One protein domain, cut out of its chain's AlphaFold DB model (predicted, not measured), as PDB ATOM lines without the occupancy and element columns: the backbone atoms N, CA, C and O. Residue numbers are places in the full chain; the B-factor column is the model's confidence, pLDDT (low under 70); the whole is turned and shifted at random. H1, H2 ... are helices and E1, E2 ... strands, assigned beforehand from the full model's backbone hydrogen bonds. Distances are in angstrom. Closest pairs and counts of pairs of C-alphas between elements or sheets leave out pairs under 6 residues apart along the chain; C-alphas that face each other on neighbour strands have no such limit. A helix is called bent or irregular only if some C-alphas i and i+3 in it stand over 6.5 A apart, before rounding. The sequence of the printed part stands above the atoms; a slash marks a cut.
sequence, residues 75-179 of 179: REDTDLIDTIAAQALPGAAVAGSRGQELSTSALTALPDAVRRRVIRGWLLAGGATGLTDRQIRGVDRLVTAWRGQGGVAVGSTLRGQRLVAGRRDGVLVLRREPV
ATOM      1  N   ARG A  75     127.916 179.418 123.145       90.81
ATOM      2  CA  ARG A  75     126.929 180.309 123.762       90.81
ATOM      3  C   ARG A  75     125.735 179.511 124.260       90.81
ATOM      4  O   ARG A  75     125.344 179.725 125.397       90.81
ATOM      5  N   GLU A  76     125.212 178.610 123.440       92.75
ATOM      6  CA  GLU A  76     124.094 177.732 123.796       92.75
ATOM      7  C   GLU A  76     124.446 176.869 125.014       92.75
ATOM      8  O   GLU A  76     123.707 176.862 125.999       92.75
ATOM      9  N   ASP A  77     125.638 176.266 125.015       95.25
ATOM     10  CA  ASP A  77     126.141 175.490 126.153       95.25
ATOM     11  C   ASP A  77     126.289 176.347 127.416       95.25
ATOM     12  O   ASP A  77     125.904 175.944 128.516       95.25
ATOM     13  N   THR A  78     126.845 177.556 127.277       92.81
ATOM     14  CA  THR A  78     127.002 178.477 128.411       92.81
ATOM     15  C   THR A  78     125.644 178.897 128.967       92.81
ATOM     16  O   THR A  78     125.489 178.953 130.183       92.81
ATOM     17  N   ASP A  79     124.667 179.170 128.105       93.06
ATOM     18  CA  ASP A  79     123.325 179.584 128.508       93.06
ATOM     19  C   ASP A  79     122.610 178.446 129.261       93.06
ATOM     20  O   ASP A  79     122.010 178.689 130.309       93.06
ATOM     21  N   LEU A  80     122.766 177.194 128.817       96.25
ATOM     22  CA  LEU A  80     122.274 176.021 129.544       96.25
ATOM     23  C   LEU A  80     122.928 175.887 130.929       96.25
ATOM     24  O   LEU A  80     122.236 175.703 131.932       96.25
ATOM     25  N   ILE A  81     124.258 175.996 131.005       96.31
ATOM     26  CA  ILE A  81     124.989 175.921 132.280       96.31
ATOM     27  C   ILE A  81     124.549 177.048 133.224       96.31
ATOM     28  O   ILE A  81     124.428 176.819 134.429       96.31
ATOM     29  N   ASP A  82     124.275 178.242 132.697       94.25
ATOM     30  CA  ASP A  82     123.762 179.378 133.468       94.25
ATOM     31  C   ASP A  82     122.392 179.083 134.064       94.25
ATOM     32  O   ASP A  82     122.175 179.339 135.250       94.25
ATOM     33  N   THR A  83     121.490 178.499 133.274       96.12
ATOM     34  CA  THR A  83     120.168 178.072 133.742       96.12
ATOM     35  C   THR A  83     120.279 177.029 134.851       96.12
ATOM     36  O   THR A  83     119.670 177.201 135.908       96.12
ATOM     37  N   ILE A  84     121.094 175.988 134.659       97.62
ATOM     38  CA  ILE A  84     121.289 174.931 135.664       97.62
ATOM     39  C   ILE A  84     121.896 175.516 136.946       97.62
ATOM     40  O   ILE A  84     121.465 175.197 138.053       97.62
ATOM     41  N   ALA A  85     122.875 176.413 136.823       96.94
ATOM     42  CA  ALA A  85     123.492 177.063 137.972       96.94
ATOM     43  C   ALA A  85     122.512 177.963 138.736       96.94
ATOM     44  O   ALA A  85     122.507 177.949 139.967       96.94
ATOM     45  N   ALA A  86     121.659 178.712 138.034       94.44
ATOM     46  CA  ALA A  86     120.621 179.522 138.665       94.44
ATOM     47  C   ALA A  86     119.613 178.658 139.440       94.44
ATOM     48  O   ALA A  86     119.212 179.033 140.540       94.44
ATOM     49  N   GLN A  87     119.257 177.483 138.911       95.69
ATOM     50  CA  GLN A  87     118.387 176.512 139.585       95.69
ATOM     51  C   GLN A  87     119.064 175.833 140.785       95.69
ATOM     52  O   GLN A  87     118.402 175.536 141.776       95.69
ATOM     53  N   ALA A  88     120.379 175.606 140.724       95.56
ATOM     54  CA  ALA A  88     121.148 174.991 141.807       95.56
ATOM     55  C   ALA A  88     121.462 175.959 142.963       95.56
ATOM     56  O   ALA A  88     121.645 175.524 144.100       95.56
ATOM     57  N   LEU A  89     121.531 177.269 142.692       93.19
ATOM     58  CA  LEU A  89     121.939 178.284 143.670       93.19
ATOM     59  C   LEU A  89     121.103 178.265 144.971       93.19
ATOM     60  O   LEU A  89     121.723 178.286 146.036       93.19
ATOM     61  N   PRO A  90     119.756 178.171 144.952       91.81
ATOM     62  CA  PRO A  90     118.960 178.090 146.178       91.81
ATOM     63  C   PRO A  90     119.302 176.881 147.056       91.81
ATOM     64  O   PRO A  90     119.361 177.021 148.272       91.81
ATOM     65  N   GLY A  91     119.573 175.716 146.455       92.88
ATOM     66  CA  GLY A  91     119.960 174.503 147.187       92.88
ATOM     67  C   GLY A  91     121.394 174.539 147.722       92.88
ATOM     68  O   GLY A  91     121.719 173.836 148.675       92.88
ATOM     69  N   ALA A  92     122.254 175.372 147.132       94.75
ATOM     70  CA  ALA A  92     123.610 175.606 147.619       94.75
ATOM     71  C   ALA A  92     123.681 176.675 148.723       94.75
ATOM     72  O   ALA A  92     124.654 176.699 149.479       94.75
ATOM     73  N   ALA A  93     122.688 177.563 148.820       95.00
ATOM     74  CA  ALA A  93     122.646 178.620 149.822       95.00
ATOM     75  C   ALA A  93     122.311 178.073 151.218       95.00
ATOM     76  O   ALA A  93     121.441 177.220 151.385       95.00
ATOM     77  N   VAL A  94     122.977 178.596 152.247       93.94
ATOM     78  CA  VAL A  94     122.678 178.235 153.642       93.94
ATOM     79  C   VAL A  94     121.355 178.879 154.061       93.94
ATOM     80  O   VAL A  94     121.155 180.084 153.868       93.94
ATOM     81  N   ALA A  95     120.451 178.096 154.657       89.75
ATOM     82  CA  ALA A  95     119.163 178.588 155.141       89.75
ATOM     83  C   ALA A  95     119.346 179.741 156.146       89.75
ATOM     84  O   ALA A  95     120.200 179.688 157.025       89.75
ATOM     85  N   GLY A  96     118.561 180.810 156.000       87.62
ATOM     86  CA  GLY A  96     118.654 181.995 156.864       87.62
ATOM     87  C   GLY A  96     119.783 182.979 156.518       87.62
ATOM     88  O   GLY A  96     119.712 184.128 156.945       87.62
ATOM     89  N   SER A  97     120.752 182.611 155.668       86.56
ATOM     90  CA  SER A  97     121.868 183.500 155.276       86.56
ATOM     91  C   SER A  97     121.495 184.587 154.259       86.56
ATOM     92  O   SER A  97     122.341 185.384 153.857       86.56
ATOM     93  N   ARG A  98     120.245 184.607 153.771       85.50
ATOM     94  CA  ARG A  98     119.789 185.475 152.664       85.50
ATOM     95  C   ARG A  98     120.686 185.384 151.414       85.50
ATOM     96  O   ARG A  98     120.882 186.375 150.718       85.50
ATOM     97  N   GLY A  99     121.250 184.202 151.147       83.50
ATOM     98  CA  GLY A  99     122.126 183.957 149.996       83.50
ATOM     99  C   GLY A  99     123.546 184.512 150.149       83.50
ATOM    100  O   GLY A  99     124.291 184.538 149.174       83.50
ATOM    101  N   GLN A 100     123.932 184.957 151.348       91.00
ATOM    102  CA  GLN A 100     125.281 185.462 151.617       91.00
ATOM    103  C   GLN A 100     126.294 184.334 151.831       91.00
ATOM    104  O   GLN A 100     127.485 184.545 151.610       91.00
ATOM    105  N   GLU A 101     125.826 183.133 152.178       96.44
ATOM    106  CA  GLU A 101     126.672 181.971 152.447       96.44
ATOM    107  C   GLU A 101     126.299 180.790 151.551       96.44
ATOM    108  O   GLU A 101     125.116 180.501 151.345       96.44
ATOM    109  N   LEU A 102     127.313 180.079 151.048       97.75
ATOM    110  CA  LEU A 102     127.126 178.841 150.287       97.75
ATOM    111  C   LEU A 102     127.694 177.641 151.039       97.75
ATOM    112  O   LEU A 102     128.844 177.666 151.474       97.75
ATOM    113  N   SER A 103     126.931 176.556 151.128       97.69
ATOM    114  CA  SER A 103     127.389 175.297 151.710       97.69
ATOM    115  C   SER A 103     128.441 174.632 150.821       97.69
ATOM    116  O   SER A 103     128.190 174.322 149.656       97.69
ATOM    117  N   THR A 104     129.628 174.359 151.371       97.06
ATOM    118  CA  THR A 104     130.683 173.669 150.610       97.06
ATOM    119  C   THR A 104     130.318 172.218 150.294       97.06
ATOM    120  O   THR A 104     130.718 171.718 149.242       97.06
ATOM    121  N   SER A 105     129.521 171.550 151.137       96.81
ATOM    122  CA  SER A 105     129.049 170.186 150.864       96.81
ATOM    123  C   SER A 105     128.041 170.163 149.716       96.81
ATOM    124  O   SER A 105     128.195 169.366 148.793       96.81
ATOM    125  N   ALA A 106     127.081 171.096 149.711       97.00
ATOM    126  CA  ALA A 106     126.118 171.236 148.620       97.00
ATOM    127  C   ALA A 106     126.815 171.591 147.302       97.00
ATOM    128  O   ALA A 106     126.514 171.015 146.261       97.00
ATOM    129  N   LEU A 107     127.806 172.489 147.349       97.62
ATOM    130  CA  LEU A 107     128.611 172.821 146.179       97.62
ATOM    131  C   LEU A 107     129.386 171.609 145.655       97.62
ATOM    132  O   LEU A 107     129.393 171.395 144.451       97.62
ATOM    133  N   THR A 108     130.005 170.803 146.524       97.25
ATOM    134  CA  THR A 108     130.799 169.626 146.112       97.25
ATOM    135  C   THR A 108     129.964 168.582 145.361       97.25
ATOM    136  O   THR A 108     130.494 167.902 144.491       97.25
ATOM    137  N   ALA A 109     128.658 168.495 145.638       96.88
ATOM    138  CA  ALA A 109     127.743 167.606 144.922       96.88
ATOM    139  C   ALA A 109     127.420 168.066 143.485       96.88
ATOM    140  O   ALA A 109     126.881 167.291 142.696       96.88
ATOM    141  N   LEU A 110     127.732 169.317 143.126       97.69
ATOM    142  CA  LEU A 110     127.477 169.856 141.791       97.69
ATOM    143  C   LEU A 110     128.614 169.512 140.816       97.69
ATOM    144  O   LEU A 110     129.790 169.600 141.193       97.69
ATOM    145  N   PRO A 111     128.299 169.264 139.527       97.56
ATOM    146  CA  PRO A 111     129.307 169.178 138.476       97.56
ATOM    147  C   PRO A 111     130.186 170.432 138.416       97.56
ATOM    148  O   PRO A 111     129.709 171.553 138.599       97.56
ATOM    149  N   ASP A 112     131.462 170.262 138.072       97.12
ATOM    150  CA  ASP A 112     132.475 171.324 138.127       97.12
ATOM    151  C   ASP A 112     132.101 172.607 137.381       97.12
ATOM    152  O   ASP A 112     132.412 173.711 137.833       97.12
ATOM    153  N   ALA A 113     131.481 172.486 136.205       96.25
ATOM    154  CA  ALA A 113     131.047 173.641 135.421       96.25
ATOM    155  C   ALA A 113     129.919 174.412 136.125       96.25
ATOM    156  O   ALA A 113     129.995 175.637 136.246       96.25
ATOM    157  N   VAL A 114     128.932 173.690 136.660       97.81
ATOM    158  CA  VAL A 114     127.789 174.255 137.388       97.81
ATOM    159  C   VAL A 114     128.260 174.897 138.689       97.81
ATOM    160  O   VAL A 114     127.949 176.057 138.941       97.81
ATOM    161  N   ARG A 115     129.091 174.202 139.474       98.12
ATOM    162  CA  ARG A 115     129.648 174.703 140.740       98.12
ATOM    163  C   ARG A 115     130.375 176.033 140.561       98.12
ATOM    164  O   ARG A 115     130.087 177.002 141.262       98.12
ATOM    165  N   ARG A 116     131.264 176.124 139.566       97.75
ATOM    166  CA  ARG A 116     131.976 177.372 139.238       97.75
ATOM    167  C   ARG A 116     131.023 178.488 138.813       97.75
ATOM    168  O   ARG A 116     131.290 179.655 139.101       97.75
ATOM    169  N   ARG A 117     129.913 178.157 138.148       97.44
ATOM    170  CA  ARG A 117     128.919 179.145 137.725       97.44
ATOM    171  C   ARG A 117     128.030 179.622 138.876       97.44
ATOM    172  O   ARG A 117     127.792 180.825 138.964       97.44
ATOM    173  N   VAL A 118     127.673 178.736 139.808       97.81
ATOM    174  CA  VAL A 118     127.034 179.078 141.093       97.81
ATOM    175  C   VAL A 118     127.933 180.017 141.899       97.81
ATOM    176  O   VAL A 118     127.494 181.098 142.291       97.81
ATOM    177  N   ILE A 119     129.218 179.673 142.056       97.94
ATOM    178  CA  ILE A 119     130.213 180.525 142.731       97.94
ATOM    179  C   ILE A 119     130.288 181.899 142.060       97.94
ATOM    180  O   ILE A 119     130.246 182.919 142.742       97.94
ATOM    181  N   ARG A 120     130.368 181.952 140.725       97.25
ATOM    182  CA  ARG A 120     130.394 183.223 139.990       97.25
ATOM    183  C   ARG A 120     129.140 184.062 140.259       97.25
ATOM    184  O   ARG A 120     129.274 185.261 140.486       97.25
ATOM    185  N   GLY A 121     127.952 183.459 140.217       95.31
ATOM    186  CA  GLY A 121     126.688 184.147 140.494       95.31
ATOM    187  C   GLY A 121     126.646 184.731 141.905       95.31
ATOM    188  O   GLY A 121     126.346 185.909 142.073       95.31
ATOM    189  N   TRP A 122     127.050 183.941 142.900       97.12
ATOM    190  CA  TRP A 122     127.152 184.378 144.293       97.12
ATOM    191  C   TRP A 122     128.160 185.518 144.493       97.12
ATOM    192  O   TRP A 122     127.840 186.512 145.141       97.12
ATOM    193  N   LEU A 123     129.344 185.440 143.872       97.00
ATOM    194  CA  LEU A 123     130.341 186.516 143.926       97.00
ATOM    195  C   LEU A 123     129.788 187.833 143.364       97.00
ATOM    196  O   LEU A 123     129.975 188.885 143.973       97.00
ATOM    197  N   LEU A 124     129.098 187.784 142.218       95.44
ATOM    198  CA  LEU A 124     128.484 188.970 141.612       95.44
ATOM    199  C   LEU A 124     127.363 189.542 142.488       95.44
ATOM    200  O   LEU A 124     127.320 190.752 142.694       95.44
ATOM    201  N   ALA A 125     126.502 188.686 143.046       94.00
ATOM    202  CA  ALA A 125     125.451 189.103 143.976       94.00
ATOM    203  C   ALA A 125     126.029 189.760 145.244       94.00
ATOM    204  O   ALA A 125     125.440 190.689 145.791       94.00
ATOM    205  N   GLY A 126     127.218 189.328 145.672       93.88
ATOM    206  CA  GLY A 126     127.973 189.927 146.771       93.88
ATOM    207  C   GLY A 126     128.768 191.192 146.420       93.88
ATOM    208  O   GLY A 126     129.496 191.703 147.274       93.88
ATOM    209  N   GLY A 127     128.646 191.710 145.193       94.81
ATOM    210  CA  GLY A 127     129.265 192.966 144.758       94.81
ATOM    211  C   GLY A 127     130.639 192.826 144.099       94.81
ATOM    212  O   GLY A 127     131.332 193.830 143.916       94.81
ATOM    213  N   ALA A 128     131.053 191.609 143.736       96.25
ATOM    214  CA  ALA A 128     132.266 191.429 142.951       96.25
ATOM    215  C   ALA A 128     132.082 191.940 141.512       96.25
ATOM    216  O   ALA A 128     131.014 191.823 140.914       96.25
ATOM    217  N   THR A 129     133.152 192.461 140.919       95.50
ATOM    218  CA  THR A 129     133.197 192.947 139.535       95.50
ATOM    219  C   THR A 129     134.479 192.481 138.850       95.50
ATOM    220  O   THR A 129     135.456 192.119 139.504       95.50
ATOM    221  N   GLY A 130     134.474 192.434 137.513       93.19
ATOM    222  CA  GLY A 130     135.667 192.071 136.736       93.19
ATOM    223  C   GLY A 130     136.243 190.687 137.069       93.19
ATOM    224  O   GLY A 130     137.455 190.499 136.996       93.19
ATOM    225  N   LEU A 131     135.393 189.734 137.473       95.75
ATOM    226  CA  LEU A 131     135.817 188.401 137.907       95.75
ATOM    227  C   LEU A 131     136.605 187.672 136.815       95.75
ATOM    228  O   LEU A 131     136.103 187.431 135.717       95.75
ATOM    229  N   THR A 132     137.820 187.260 137.162       96.12
ATOM    230  CA  THR A 132     138.683 186.434 136.311       96.12
ATOM    231  C   THR A 132     138.450 184.944 136.563       96.12
ATOM    232  O   THR A 132     138.086 184.532 137.669       96.12
ATOM    233  N   ASP A 133     138.735 184.102 135.566       95.50
ATOM    234  CA  ASP A 133     138.694 182.639 135.727       95.50
ATOM    235  C   ASP A 133     139.629 182.165 136.858       95.50
ATOM    236  O   ASP A 133     139.251 181.322 137.671       95.50
ATOM    237  N   ARG A 134     140.803 182.799 137.002       96.88
ATOM    238  CA  ARG A 134     141.745 182.535 138.102       96.88
ATOM    239  C   ARG A 134     141.111 182.751 139.479       96.88
ATOM    240  O   ARG A 134     141.341 181.943 140.378       96.88
ATOM    241  N   GLN A 135     140.331 183.819 139.653       97.50
ATOM    242  CA  GLN A 135     139.634 184.098 140.912       97.50
ATOM    243  C   GLN A 135     138.537 183.068 141.177       97.50
ATOM    244  O   GLN A 135     138.499 182.500 142.264       97.50
ATOM    245  N   ILE A 136     137.705 182.760 140.177       97.75
ATOM    246  CA  ILE A 136     136.619 181.776 140.313       97.75
ATOM    247  C   ILE A 136     137.183 180.400 140.685       97.75
ATOM    248  O   ILE A 136     136.722 179.786 141.643       97.75
ATOM    249  N   ARG A 137     138.237 179.938 140.001       97.81
ATOM    250  CA  ARG A 137     138.929 178.682 140.344       97.81
ATOM    251  C   ARG A 137     139.650 178.747 141.684       97.81
ATOM    252  O   ARG A 137     139.822 177.729 142.345       97.81
ATOM    253  N   GLY A 138     140.116 179.925 142.086       97.62
ATOM    254  CA  GLY A 138     140.639 180.150 143.427       97.62
ATOM    255  C   GLY A 138     139.588 179.839 144.488       97.62
ATOM    256  O   GLY A 138     139.878 179.083 145.411       97.62
ATOM    257  N   VAL A 139     138.383 180.384 144.325       97.94
ATOM    258  CA  VAL A 139     137.260 180.155 145.243       97.94
ATOM    259  C   VAL A 139     136.781 178.705 145.177       97.94
ATOM    260  O   VAL A 139     136.570 178.095 146.218       97.94
ATOM    261  N   ASP A 140     136.710 178.112 143.984       98.25
ATOM    262  CA  ASP A 140     136.367 176.692 143.808       98.25
ATOM    263  C   ASP A 140     137.316 175.763 144.581       98.25
ATOM    264  O   ASP A 140     136.876 174.827 145.242       98.25
ATOM    265  N   ARG A 141     138.619 176.071 144.610       97.62
ATOM    266  CA  ARG A 141     139.594 175.313 145.412       97.62
ATOM    267  C   ARG A 141     139.367 175.425 146.918       97.62
ATOM    268  O   ARG A 141     139.796 174.530 147.641       97.62
ATOM    269  N   LEU A 142     138.716 176.480 147.417       97.25
ATOM    270  CA  LEU A 142     138.302 176.543 148.827       97.25
ATOM    271  C   LEU A 142     137.243 175.475 149.142       97.25
ATOM    272  O   LEU A 142     137.147 175.028 150.284       97.25
ATOM    273  N   VAL A 143     136.478 175.045 148.136       96.69
ATOM    274  CA  VAL A 143     135.483 173.972 148.240       96.69
ATOM    275  C   VAL A 143     136.155 172.608 148.090       96.69
ATOM    276  O   VAL A 143     136.067 171.787 149.000       96.69
ATOM    277  N   THR A 144     136.867 172.392 146.980       96.19
ATOM    278  CA  THR A 144     137.306 171.057 146.529       96.19
ATOM    279  C   THR A 144     138.674 170.614 147.040       96.19
ATOM    280  O   THR A 144     138.953 169.421 147.085       96.19
ATOM    281  N   ALA A 145     139.541 171.553 147.423       94.06
ATOM    282  CA  ALA A 145     140.931 171.286 147.795       94.06
ATOM    283  C   ALA A 145     141.331 172.089 149.042       94.06
ATOM    284  O   ALA A 145     142.332 172.813 149.054       94.06
ATOM    285  N   TRP A 146     140.503 172.024 150.086       92.44
ATOM    286  CA  TRP A 146     140.743 172.742 151.334       92.44
ATOM    287  C   TRP A 146     141.849 172.102 152.172       92.44
ATOM    288  O   TRP A 146     141.803 170.921 152.495       92.44
ATOM    289  N   ARG A 147     142.822 172.925 152.558       91.88
ATOM    290  CA  ARG A 147     143.977 172.576 153.395       91.88
ATOM    291  C   ARG A 147     144.397 173.726 154.321       91.88
ATOM    292  O   ARG A 147     145.557 173.812 154.704       91.88
ATOM    293  N   GLY A 148     143.481 174.651 154.624       87.25
ATOM    294  CA  GLY A 148     143.766 175.846 155.433       87.25
ATOM    295  C   GLY A 148     144.263 177.064 154.645       87.25
ATOM    296  O   GLY A 148     144.859 177.966 155.226       87.25
ATOM    297  N   GLN A 149     144.058 177.111 153.324       91.00
ATOM    298  CA  GLN A 149     144.443 178.272 152.516       91.00
ATOM    299  C   GLN A 149     143.654 179.541 152.883       91.00
ATOM    300  O   GLN A 149     142.487 179.487 153.258       91.00
ATOM    301  N   GLY A 150     144.282 180.706 152.706       92.06
ATOM    302  CA  GLY A 150     143.616 181.998 152.870       92.06
ATOM    303  C   GLY A 150     142.509 182.255 151.836       92.06
ATOM    304  O   GLY A 150     142.378 181.547 150.835       92.06
ATOM    305  N   GLY A 151     141.720 183.304 152.080       94.62
ATOM    306  CA  GLY A 151     140.676 183.748 151.157       94.62
ATOM    307  C   GLY A 151     141.219 184.298 149.833       94.62
ATOM    308  O   GLY A 151     142.388 184.656 149.702       94.62
ATOM    309  N   VAL A 152     140.342 184.383 148.837       97.25
ATOM    310  CA  VAL A 152     140.640 184.856 147.484       97.25
ATOM    311  C   VAL A 152     140.108 186.270 147.306       97.25
ATOM    312  O   VAL A 152     138.902 186.501 147.398       97.25
ATOM    313  N   ALA A 153     141.006 187.210 147.019       96.25
ATOM    314  CA  ALA A 153     140.631 188.577 146.683       96.25
ATOM    315  C   ALA A 153     139.951 188.635 145.307       96.25
ATOM    316  O   ALA A 153     140.493 188.164 144.299       96.25
ATOM    317  N   VAL A 154     138.770 189.242 145.272       96.44
ATOM    318  CA  VAL A 154     137.983 189.465 144.059       96.44
ATOM    319  C   VAL A 154     137.886 190.959 143.758       96.44
ATOM    320  O   VAL A 154     137.976 191.792 144.661       96.44
ATOM    321  N   GLY A 155     137.743 191.309 142.477       93.31
ATOM    322  CA  GLY A 155     137.527 192.702 142.086       93.31
ATOM    323  C   GLY A 155     136.229 193.230 142.695       93.31
ATOM    324  O   GLY A 155     135.257 192.487 142.803       93.31
ATOM    325  N   SER A 156     136.213 194.491 143.125       94.06
ATOM    326  CA  SER A 156     135.009 195.165 143.623       94.06
ATOM    327  C   SER A 156     135.121 196.674 143.407       94.06
ATOM    328  O   SER A 156     136.211 197.190 143.168       94.06
ATOM    329  N   THR A 157     134.002 197.388 143.503       92.94
ATOM    330  CA  THR A 157     133.956 198.859 143.416       92.94
ATOM    331  C   THR A 157     134.198 199.557 144.760       92.94
ATOM    332  O   THR A 157     134.129 200.785 144.836       92.94
ATOM    333  N   LEU A 158     134.474 198.799 145.828       90.56
ATOM    334  CA  LEU A 158     134.718 199.338 147.164       90.56
ATOM    335  C   LEU A 158     136.024 200.146 147.186       90.56
ATOM    336  O   LEU A 158     137.056 199.703 146.687       90.56
ATOM    337  N   ARG A 159     135.987 201.343 147.778       89.25
ATOM    338  CA  ARG A 159     137.174 202.196 147.949       89.25
ATOM    339  C   ARG A 159     137.852 201.893 149.283       89.25
ATOM    340  O   ARG A 159     137.169 201.772 150.297       89.25
ATOM    341  N   GLY A 160     139.182 201.774 149.276       88.75
ATOM    342  CA  GLY A 160     139.986 201.496 150.478       88.75
ATOM    343  C   GLY A 160     139.733 200.123 151.110       88.75
ATOM    344  O   GLY A 160     140.153 199.883 152.238       88.75
ATOM    345  N   GLN A 161     139.016 199.233 150.416       93.06
ATOM    346  CA  GLN A 161     138.675 197.900 150.900       93.06
ATOM    347  C   GLN A 161     138.818 196.875 149.777       93.06
ATOM    348  O   GLN A 161     138.503 197.155 148.620       93.06
ATOM    349  N   ARG A 162     139.237 195.663 150.134       92.81
ATOM    350  CA  ARG A 162     139.205 194.486 149.266       92.81
ATOM    351  C   ARG A 162     138.035 193.586 149.643       92.81
ATOM    352  O   ARG A 162     137.782 193.343 150.823       92.81
ATOM    353  N   LEU A 163     137.342 193.069 148.634       96.62
ATOM    354  CA  LEU A 163     136.348 192.015 148.800       96.62
ATOM    355  C   LEU A 163     137.057 190.660 148.708       96.62
ATOM    356  O   LEU A 163     137.780 190.396 147.745       96.62
ATOM    357  N   VAL A 164     136.874 189.808 149.712       97.25
ATOM    358  CA  VAL A 164     137.563 188.520 149.822       97.25
ATOM    359  C   VAL A 164     136.547 187.409 150.035       97.25
ATOM    360  O   VAL A 164     135.756 187.449 150.975       97.25
ATOM    361  N   ALA A 165     136.598 186.398 149.173       97.62
ATOM    362  CA  ALA A 165     135.858 185.155 149.340       97.62
ATOM    363  C   ALA A 165     136.686 184.179 150.176       97.62
ATOM    364  O   ALA A 165     137.807 183.833 149.807       97.62
ATOM    365  N   GLY A 166     136.154 183.751 151.314       97.00
ATOM    366  CA  GLY A 166     136.799 182.809 152.224       97.00
ATOM    367  C   GLY A 166     135.935 181.583 152.475       97.00
ATOM    368  O   GLY A 166     134.758 181.560 152.123       97.00
ATOM    369  N   ARG A 167     136.525 180.576 153.117       96.12
ATOM    370  CA  ARG A 167     135.794 179.456 153.712       96.12
ATOM    371  C   ARG A 167     135.857 179.579 155.229       96.12
ATOM    372  O   ARG A 167     136.937 179.796 155.774       96.12
ATOM    373  N   ARG A 168     134.716 179.420 155.891       93.69
ATOM    374  CA  ARG A 168     134.576 179.400 157.349       93.69
ATOM    375  C   ARG A 168     133.547 178.340 157.711       93.69
ATOM    376  O   ARG A 168     132.517 178.290 157.065       93.69
ATOM    377  N   ASP A 169     133.843 177.471 158.675       90.94
ATOM    378  CA  ASP A 169     132.874 176.509 159.235       90.94
ATOM    379  C   ASP A 169     132.097 175.687 158.177       90.94
ATOM    380  O   ASP A 169     130.915 175.399 158.313       90.94
ATOM    381  N   GLY A 170     132.766 175.312 157.077       93.50
ATOM    382  CA  GLY A 170     132.151 174.527 155.995       93.50
ATOM    383  C   GLY A 170     131.288 175.324 155.009       93.50
ATOM    384  O   GLY A 170     130.677 174.721 154.124       93.50
ATOM    385  N   VAL A 171     131.287 176.653 155.087       97.06
ATOM    386  CA  VAL A 171     130.564 177.541 154.170       97.06
ATOM    387  C   VAL A 171     131.511 178.533 153.490       97.06
ATOM    388  O   VAL A 171     132.564 178.887 154.027       97.06
ATOM    389  N   LEU A 172     131.168 178.961 152.276       97.81
ATOM    390  CA  LEU A 172     131.805 180.100 151.622       97.81
ATOM    391  C   LEU A 172     131.165 181.393 152.113       97.81
ATOM    392  O   LEU A 172     129.941 181.500 152.149       97.81
ATOM    393  N   VAL A 173     132.001 182.379 152.432       97.06
ATOM    394  CA  VAL A 173     131.598 183.696 152.937       97.06
ATOM    395  C   VAL A 173     132.325 184.805 152.186       97.06
ATOM    396  O   VAL A 173     133.472 184.633 151.759       97.06
ATOM    397  N   LEU A 174     131.682 185.963 152.057       96.31
ATOM    398  CA  LEU A 174     132.318 187.189 151.580       96.31
ATOM    399  C   LEU A 174     132.615 188.113 152.752       96.31
ATOM    400  O   LEU A 174     131.745 188.399 153.569       96.31
ATOM    401  N   ARG A 175     133.843 188.621 152.807       94.88
ATOM    402  CA  ARG A 175     134.272 189.606 153.801       94.88
ATOM    403  C   ARG A 175     134.948 190.790 153.136       94.88
ATOM    404  O   ARG A 175     135.527 190.669 152.057       94.88
ATOM    405  N   ARG A 176     134.865 191.937 153.797       94.69
ATOM    406  CA  ARG A 176     135.553 193.164 153.400       94.69
ATOM    407  C   ARG A 176     136.740 193.359 154.324       94.69
ATOM    408  O   ARG A 176     136.607 193.186 155.532       94.69
ATOM    409  N   GLU A 177     137.882 193.705 153.758       91.56
ATOM    410  CA  GLU A 177     139.096 193.988 154.521       91.56
ATOM    411  C   GLU A 177     139.663 195.337 154.086       91.56
ATOM    412  O   GLU A 177     139.617 195.627 152.890       91.56
ATOM    413  N   PRO A 178     140.193 196.157 155.009       89.44
ATOM    414  CA  PRO A 178     140.923 197.363 154.637       89.44
ATOM    415  C   PRO A 178     142.151 197.004 153.787       89.44
ATOM    416  O   PRO A 178     142.733 195.926 153.950       89.44
ATOM    417  N   VAL A 179     142.484 197.889 152.846       80.94
ATOM    418  CA  VAL A 179     143.692 197.796 152.005       80.94
ATOM    419  C   VAL A 179     144.838 198.536 152.669       80.94
ATOM    420  O   VAL A 179     144.586 199.661 153.151       80.94
TER     421      VAL A 179
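AT A GLANCE: This is residues 75 to 179 of the 179 residues of the protein "Cell cycle protein MESJ" of Mycobacterium tuberculosis (UniProt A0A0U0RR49). A small sheet, drawn out by the long hairpin of E2 and E3, has H3 and H4 packed on it; H1 packs across H3, away from the sheet, and short H2 bridges the ends of H1 and H4. The printed part has 105 residues, with four named helices followed by three named strands, a mixed class; the sheet runs E1, E2, E3, antiparallel throughout. It is compact, with a radius of gyration of the C-alphas of 13.1 A and spans of 39 by 30 by 26 A.

IN THESE COORDINATES: Find C-alpha 75 at (126.929, 180.309, 123.762); from there H1, residues 75 to 92, runs 24.5 A with a kink of 29 degrees near residue 86. It is irregular, but only just: C-alphas 87 and 90 are 6.8 A apart. Next come H2, residues 104 to 108, H3, residues 112 to 125, 20.0 A, and H4, residues 133 to 144, 15.9 A. E1 is residues 152 to 154; E2, residues 161 to 168, bends by 55 degrees at residue 165; E3, residues 171 to 178, runs 22.4 A to C-alpha 178 at (140.923, 197.363, 154.637).

HOW THE PARTS SIT: H1 touches H3 with residues 81 to 89 alone, closest at the C-alphas of Ala 85 and Val 118, 5.1 A. H3 and H4 make two layers with the sheet, helices on one face. E1, E2 and E3 form a meander, each strand the antiparallel neighbour of the one before; look for N 152 and O 165 at 2.8 A, and N 164 and O 175 at 2.8 A. Every O i to N i+4 pair is within hydrogen-bond range in H2 and H3, against 12 of 14 in H1 and 7 of 8 in H4.

THE WHOLE: The farthest C-alphas, of Glu 76 and Pro 178, are 40.2 A apart. The link from H1 to H2 is long, 11 residues. The printed part has no cut, and no printed residue is under 70 in pLDDT.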